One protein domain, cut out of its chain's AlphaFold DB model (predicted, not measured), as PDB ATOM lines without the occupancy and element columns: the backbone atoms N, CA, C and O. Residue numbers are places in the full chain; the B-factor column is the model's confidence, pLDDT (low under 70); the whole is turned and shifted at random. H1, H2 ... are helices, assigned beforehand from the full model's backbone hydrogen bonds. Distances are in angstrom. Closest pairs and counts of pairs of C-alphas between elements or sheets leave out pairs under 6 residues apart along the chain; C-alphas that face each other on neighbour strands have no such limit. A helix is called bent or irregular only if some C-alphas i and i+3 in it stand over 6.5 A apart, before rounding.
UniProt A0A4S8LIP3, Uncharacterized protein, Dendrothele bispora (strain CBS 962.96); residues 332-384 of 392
ATOM      1  N   GLY A 332     136.366 139.182 138.253       48.78
ATOM      2  CA  GLY A 332     136.461 140.527 138.831       48.78
ATOM      3  C   GLY A 332     137.850 141.168 138.825       48.78
ATOM      4  O   GLY A 332     137.943 142.369 139.069       48.78
ATOM      5  N   ASN A 333     138.918 140.436 138.486       57.97
ATOM      6  CA  ASN A 333     140.233 141.043 138.255       57.97
ATOM      7  C   ASN A 333     140.437 141.335 136.766       57.97
ATOM      8  O   ASN A 333     139.928 140.616 135.908       57.97
ATOM      9  N   ARG A 334     141.180 142.409 136.456       66.88
ATOM     10  CA  ARG A 334     141.505 142.793 135.073       66.88
ATOM     11  C   ARG A 334     141.986 141.566 134.285       66.88
ATOM     12  O   ARG A 334     142.845 140.843 134.798       66.88
ATOM     13  N   PRO A 335     141.482 141.347 133.058       77.31
ATOM     14  CA  PRO A 335     141.902 140.215 132.246       77.31
ATOM     15  C   PRO A 335     143.415 140.293 132.032       77.31
ATOM     16  O   PRO A 335     143.933 141.292 131.536       77.31
ATOM     17  N   THR A 336     144.132 139.256 132.458       87.56
ATOM     18  CA  THR A 336     145.566 139.113 132.188       87.56
ATOM     19  C   THR A 336     145.753 138.406 130.849       87.56
ATOM     20  O   THR A 336     144.914 137.602 130.446       87.56
ATOM     21  N   ASN A 337     146.866 138.662 130.159       91.75
ATOM     22  CA  ASN A 337     147.189 137.992 128.894       91.75
ATOM     23  C   ASN A 337     147.184 136.462 129.023       91.75
ATOM     24  O   ASN A 337     146.626 135.761 128.185       91.75
ATOM     25  N   LYS A 338     147.749 135.954 130.120       92.25
ATOM     26  CA  LYS A 338     147.783 134.528 130.435       92.25
ATOM     27  C   LYS A 338     146.396 133.967 130.758       92.25
ATOM     28  O   LYS A 338     146.106 132.845 130.366       92.25
ATOM     29  N   GLY A 339     145.541 134.735 131.435       90.62
ATOM     30  CA  GLY A 339     144.157 134.341 131.711       90.62
ATOM     31  C   GLY A 339     143.301 134.262 130.445       90.62
ATOM     32  O   GLY A 339     142.543 133.315 130.287       90.62
ATOM     33  N   LEU A 340     143.478 135.206 129.514       92.31
ATOM     34  CA  LEU A 340     142.795 135.171 128.217       92.31
ATOM     35  C   LEU A 340     143.209 133.955 127.387       92.31
ATOM     36  O   LEU A 340     142.350 133.278 126.838       92.31
ATOM     37  N   TYR A 341     144.510 133.660 127.336       94.31
ATOM     38  CA  TYR A 341     144.991 132.472 126.639       94.31
ATOM     39  C   TYR A 341     144.525 131.179 127.316       94.31
ATOM     40  O   TYR A 341     144.157 130.237 126.631       94.31
ATOM     41  N   LEU A 342     144.502 131.126 128.653       93.44
ATOM     42  CA  LEU A 342     143.999 129.965 129.387       93.44
ATOM     43  C   LEU A 342     142.536 129.672 129.060       93.44
ATOM     44  O   LEU A 342     142.182 128.512 128.888       93.44
ATOM     45  N   GLN A 343     141.702 130.708 128.976       91.06
ATOM     46  CA  GLN A 343     140.293 130.549 128.641       91.06
ATOM     47  C   GLN A 343     140.123 129.928 127.247       91.06
ATOM     48  O   GLN A 343     139.471 128.898 127.118       91.06
ATOM     49  N   GLU A 344     140.787 130.494 126.239       92.69
ATOM     50  CA  GLU A 344     140.736 129.990 124.860       92.69
ATOM     51  C   GLU A 344     141.336 128.579 124.738       92.69
ATOM     52  O   GLU A 344     140.827 127.723 124.022       92.69
ATOM     53  N   TYR A 345     142.385 128.294 125.512       94.00
ATOM     54  CA  TYR A 345     143.008 126.976 125.556       94.00
ATOM     55  C   TYR A 345     142.091 125.911 126.177       94.00
ATOM     56  O   TYR A 345     142.039 124.787 125.685       94.00
ATOM     57  N   ILE A 346     141.352 126.254 127.239       94.00
ATOM     58  CA  ILE A 346     140.369 125.350 127.854       94.00
ATOM     59  C   ILE A 346     139.197 125.085 126.902       94.00
ATOM     60  O   ILE A 346     138.682 123.973 126.874       94.00
ATOM     61  N   GLU A 347     138.786 126.074 126.108       91.81
ATOM     62  CA  GLU A 347     137.728 125.904 125.101       91.81
ATOM     63  C   GLU A 347     138.150 124.935 123.980       91.81
ATOM     64  O   GLU A 347     137.329 124.144 123.523       91.81
ATOM     65  N   GLN A 348     139.426 124.939 123.578       92.88
ATOM     66  CA  GLN A 348     139.941 124.072 122.506       92.88
ATOM     67  C   GLN A 348     140.358 122.671 122.974       92.88
ATOM     68  O   GLN A 348     140.189 121.700 122.241       92.88
ATOM     69  N   HIS A 349     140.933 122.555 124.173       91.88
ATOM     70  CA  HIS A 349     141.555 121.315 124.658       91.88
ATOM     71  C   HIS A 349     140.869 120.722 125.893       91.88
ATOM     72  O   HIS A 349     141.291 119.678 126.395       91.88
ATOM     73  N   GLY A 350     139.823 121.374 126.397       92.00
ATOM     74  CA  GLY A 350     139.127 120.978 127.611       92.00
ATOM     75  C   GLY A 350     139.841 121.402 128.905       92.00
ATOM     76  O   GLY A 350     140.813 122.165 128.899       92.00
ATOM     77  N   PRO A 351     139.346 120.938 130.066       91.19
ATOM     78  CA  PRO A 351     139.881 121.320 131.366       91.19
ATOM     79  C   PRO A 351     141.328 120.848 131.538       91.19
ATOM     80  O   PRO A 351     141.615 119.654 131.486       91.19
ATOM     81  N   VAL A 352     142.243 121.775 131.828       92.06
ATOM     82  CA  VAL A 352     143.654 121.455 132.071       92.06
ATOM     83  C   VAL A 352     144.118 121.853 133.462       92.06
ATOM     84  O   VAL A 352     143.638 122.807 134.072       92.06
ATOM     85  N   THR A 353     145.096 121.113 133.983       92.44
ATOM     86  CA  THR A 353     145.735 121.452 135.256       92.44
ATOM     87  C   THR A 353     146.683 122.641 135.091       92.44
ATOM     88  O   THR A 353     147.306 122.818 134.041       92.44
ATOM     89  N   LYS A 354     146.892 123.413 136.167       88.25
ATOM     90  CA  LYS A 354     147.859 124.528 136.200       88.25
ATOM     91  C   LYS A 354     149.223 124.137 135.632       88.25
ATOM     92  O   LYS A 354     149.793 124.869 134.830       88.25
ATOM     93  N   LYS A 355     149.768 122.998 136.078       92.56
ATOM     94  CA  LYS A 355     151.106 122.543 135.675       92.56
ATOM     95  C   LYS A 355     151.166 122.218 134.182       92.56
ATOM     96  O   LYS A 355     152.166 122.538 133.547       92.56
ATOM     97  N   ALA A 356     150.118 121.602 133.633       92.25
ATOM     98  CA  ALA A 356     150.035 121.313 132.204       92.25
ATOM     99  C   ALA A 356     149.962 122.611 131.390       92.25
ATOM    100  O   ALA A 356     150.764 122.812 130.478       92.25
ATOM    101  N   PHE A 357     149.097 123.541 131.795       95.25
ATOM    102  CA  PHE A 357     148.982 124.837 131.140       95.25
ATOM    103  C   PHE A 357     150.277 125.657 131.202       95.25
ATOM    104  O   PHE A 357     150.669 126.255 130.209       95.25
ATOM    105  N   GLU A 358     150.989 125.664 132.333       94.81
ATOM    106  CA  GLU A 358     152.258 126.390 132.467       94.81
ATOM    107  C   GLU A 358     153.304 125.898 131.455       94.81
ATOM    108  O   GLU A 358     154.020 126.699 130.855       94.81
ATOM    109  N   LYS A 359     153.363 124.579 131.220       96.00
ATOM    110  CA  LYS A 359     154.254 123.987 130.212       96.00
ATOM    111  C   LYS A 359     153.891 124.457 128.806       96.00
ATOM    112  O   LYS A 359     154.790 124.810 128.045       96.00
ATOM    113  N   VAL A 360     152.601 124.483 128.477       95.62
ATOM    114  CA  VAL A 360     152.114 124.970 127.179       95.62
ATOM    115  C   VAL A 360     152.425 126.453 127.032       95.62
ATOM    116  O   VAL A 360     153.112 126.841 126.093       95.62
ATOM    117  N   TRP A 361     152.037 127.272 128.010       95.19
ATOM    118  CA  TRP A 361     152.283 128.711 128.022       95.19
ATOM    119  C   TRP A 361     153.764 129.051 127.857       95.19
ATOM    120  O   TRP A 361     154.110 129.970 127.120       95.19
ATOM    121  N   ASN A 362     154.673 128.304 128.483       95.50
ATOM    122  CA  ASN A 362     156.107 128.540 128.326       95.50
ATOM    123  C   ASN A 362     156.596 128.281 126.895       95.50
ATOM    124  O   ASN A 362     157.444 129.037 126.423       95.50
ATOM    125  N   LYS A 363     156.006 127.311 126.189       96.38
ATOM    126  CA  LYS A 363     156.303 126.998 124.782       96.38
ATOM    127  C   LYS A 363     155.634 127.941 123.779       96.38
ATOM    128  O   LYS A 363     156.096 128.027 122.648       96.38
ATOM    129  N   VAL A 364     154.587 128.670 124.176       95.25
ATOM    130  CA  VAL A 364     153.921 129.644 123.297       95.25
ATOM    131  C   VAL A 364     154.927 130.708 122.820       95.25
ATOM    132  O   VAL A 364     155.626 131.303 123.662       95.25
ATOM    133  N   PRO A 365     154.994 130.992 121.502       97.12
ATOM    134  CA  PRO A 365     155.870 132.016 120.943       97.12
ATOM    135  C   PRO A 365     155.661 133.390 121.586       97.12
ATOM    136  O   PRO A 365     154.547 133.773 121.955       97.12
ATOM    137  N   LYS A 366     156.739 134.179 121.687       95.00
ATOM    138  CA  LYS A 366     156.674 135.545 122.244       95.00
ATOM    139  C   LYS A 366     155.676 136.431 121.488       95.00
ATOM    140  O   LYS A 366     154.955 137.184 122.131       95.00
ATOM    141  N   ALA A 367     155.588 136.287 120.164       95.56
ATOM    142  CA  ALA A 367     154.637 137.026 119.329       95.56
ATOM    143  C   ALA A 367     153.182 136.789 119.767       95.56
ATOM    144  O   ALA A 367     152.432 137.736 119.992       95.56
ATOM    145  N   THR A 368     152.809 135.530 119.999       94.12
ATOM    146  CA  THR A 368     151.480 135.164 120.496       94.12
ATOM    147  C   THR A 368     151.240 135.740 121.895       94.12
ATOM    148  O   THR A 368     150.191 136.324 122.150       94.12
ATOM    149  N   LYS A 369     152.227 135.669 122.801       93.94
ATOM    150  CA  LYS A 369     152.119 136.256 124.154       93.94
ATOM    151  C   LYS A 369     151.884 137.769 124.129       93.94
ATOM    152  O   LYS A 369     151.108 138.268 124.946       93.94
ATOM    153  N   GLU A 370     152.537 138.484 123.213       93.94
ATOM    154  CA  GLU A 370     152.337 139.924 123.006       93.94
ATOM    155  C   GLU A 370     150.959 140.220 122.389       93.94
ATOM    156  O   GLU A 370     150.277 141.131 122.851       93.94
ATOM    157  N   ALA A 371     150.459 139.395 121.461       94.75
ATOM    158  CA  ALA A 371     149.093 139.540 120.944       94.75
ATOM    159  C   ALA A 371     148.033 139.447 122.064       94.75
ATOM    160  O   ALA A 371     147.130 140.283 122.148       94.75
ATOM    161  N   TYR A 372     148.178 138.496 122.997       94.50
ATOM    162  CA  TYR A 372     147.284 138.405 124.162       94.50
ATOM    163  C   TYR A 372     147.478 139.532 125.174       94.50
ATOM    164  O   TYR A 372     146.545 139.869 125.902       94.50
ATOM    165  N   LYS A 373     148.667 140.133 125.241       92.56
ATOM    166  CA  LYS A 373     148.929 141.321 126.063       92.56
ATOM    167  C   LYS A 373     148.224 142.550 125.502       92.56
ATOM    168  O   LYS A 373     147.588 143.260 126.278       92.56
ATOM    169  N   ASN A 374     148.232 142.728 124.183       92.00
ATOM    170  CA  ASN A 374     147.469 143.781 123.515       92.00
ATOM    171  C   ASN A 374     145.962 143.580 123.741       92.00
ATOM    172  O   ASN A 374     145.309 144.465 124.294       92.00
ATOM    173  N   ARG A 375     145.436 142.368 123.506       90.38
ATOM    174  CA  ARG A 375     144.030 142.025 123.808       90.38
ATOM    175  C   ARG A 375     143.656 142.241 125.280       90.38
ATOM    176  O   ARG A 375     142.559 142.702 125.587       90.38
ATOM    177  N   ALA A 376     144.552 141.908 126.212       89.12
ATOM    178  CA  ALA A 376     144.343 142.150 127.639       89.12
ATOM    179  C   ALA A 376     144.278 143.648 127.955       89.12
ATOM    180  O   ALA A 376     143.404 144.073 128.713       89.12
ATOM    181  N   SER A 377     145.158 144.453 127.352       86.88
ATOM    182  CA  SER A 377     145.130 145.905 127.517       86.88
ATOM    183  C   SER A 377     143.845 146.519 126.960       86.88
ATOM    184  O   SER A 377     143.187 147.254 127.693       86.88
ATOM    185  N   GLU A 378     143.407 146.127 125.761       85.50
ATOM    186  CA  GLU A 378     142.147 146.569 125.148       85.50
ATOM    187  C   GLU A 378     140.943 146.230 126.030       85.50
ATOM    188  O   GLU A 378     140.159 147.108 126.393       85.50
ATOM    189  N   LYS A 379     140.834 144.972 126.483       81.12
ATOM    190  CA  LYS A 379     139.755 144.572 127.395       81.12
ATOM    191  C   LYS A 379     139.826 145.333 128.720       81.12
ATOM    192  O   LYS A 379     138.793 145.717 129.262       81.12
ATOM    193  N   SER A 380     141.019 145.609 129.247       76.69
ATOM    194  CA  SER A 380     141.166 146.381 130.488       76.69
ATOM    195  C   SER A 380     140.731 147.847 130.350       76.69
ATOM    196  O   SER A 380     140.238 148.415 131.325       76.69
ATOM    197  N   VAL A 381     140.858 148.441 129.157       70.19
ATOM    198  CA  VAL A 381     140.355 149.791 128.852       70.19
ATOM    199  C   VAL A 381     138.829 149.800 128.877       70.19
ATOM    200  O   VAL A 381     138.240 150.669 129.516       70.19
ATOM    201  N   VAL A 382     138.187 148.783 128.294       64.62
ATOM    202  CA  VAL A 382     136.722 148.634 128.313       64.62
ATOM    203  C   VAL A 382     136.191 148.465 129.744       64.62
ATOM    204  O   VAL A 382     135.228 149.124 130.130       64.62
ATOM    205  N   PHE A 383     136.862 147.665 130.579       58.97
ATOM    206  CA  PHE A 383     136.491 147.513 131.994       58.97
ATOM    207  C   PHE A 383     136.803 148.757 132.849       58.97
ATOM    208  O   PHE A 383     136.117 149.009 133.838       58.97
ATOM    209  N   GLY A 384     137.820 149.548 132.489       55.66
ATOM    210  CA  GLY A 384     138.204 150.773 133.200       55.66
ATOM    211  C   GLY A 384     137.377 152.013 132.835       55.66
ATOM    212  O   GLY A 384     137.230 152.914 133.662       55.66
TER     213      GLY A 384
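AT A GLANCE: This is residues 332 to 384 of the 392 residues of an uncharacterized protein of Dendrothele bispora (strain CBS 962.96) (UniProt A0A4S8LIP3). The longest helix, H3, and the shorter H2 form the two sides of an open V, with its corner at residues 364 and 365, and H1 is set between the sides. H1 packs by its first residues, 337 to 341, on a part of H3, residues 369 to 376, and comes near H2 farther along. The printed part has 53 residues with three named helices, in the order H1, H2, H3, and no named strand; the class is all helix. It is only just compact, close to loose, with a radius of gyration of the C-alphas of 11.5 A and spans of 32 by 24 by 17 A.

HOW THE PARTS SIT: H3, residues 366 to 384, is the longest helix. H1, residues 337 to 349, touches it, with residues 337 to 341 alone meeting residues 369 to 376 alone. Their closest C-alphas, those of Asn 337 and Lys 373, are 4.7 A apart. The lines of H1 and H3 stand only just about perpendicular, at 71 degrees. H2, residues 354 to 363, is close to H1 but not clearly touching, with 2 pairs of C-alphas within 8 A. The closest C-alphas of H1 and H2, those of Leu 342 and Phe 357, are 7.4 A apart. The lines of H1 and H2 are about perpendicular, at 75 degrees. H2 and H3 are only just apart, their closest C-alphas being 8.5 A from each other. In H1, H2 and H3 every O i to N i+4 pair is within hydrogen-bond range.

IN THESE COORDINATES: H3 measures 26.3 A from first to last C-alpha. It begins at C-alpha 366, at (156.674, 135.545, 122.244), and ends at C-alpha 384, at (138.204, 150.773, 133.200). H1 is 18.1 A long and begins at C-alpha 337, at (147.189, 137.992, 128.894). H2 is 14.4 A long. No helix is bent or irregular.

THE WHOLE: The two C-alphas farthest apart, those of Ala 356 and Gly 384, are 31.8 A from each other, while the C-alphas of the first and last printed residues, Gly 332 and Gly 384, are 11.8 A apart. The printed part has no cut. The links from H1 to H2, with 4 residues, and from H2 to H3, with 2 residues, are both tight. The mean pLDDT of the printed part is 87.7, and the model's confidence is under 70 in residues 332 to 334 and in residues 382 to 384, which belong to H3.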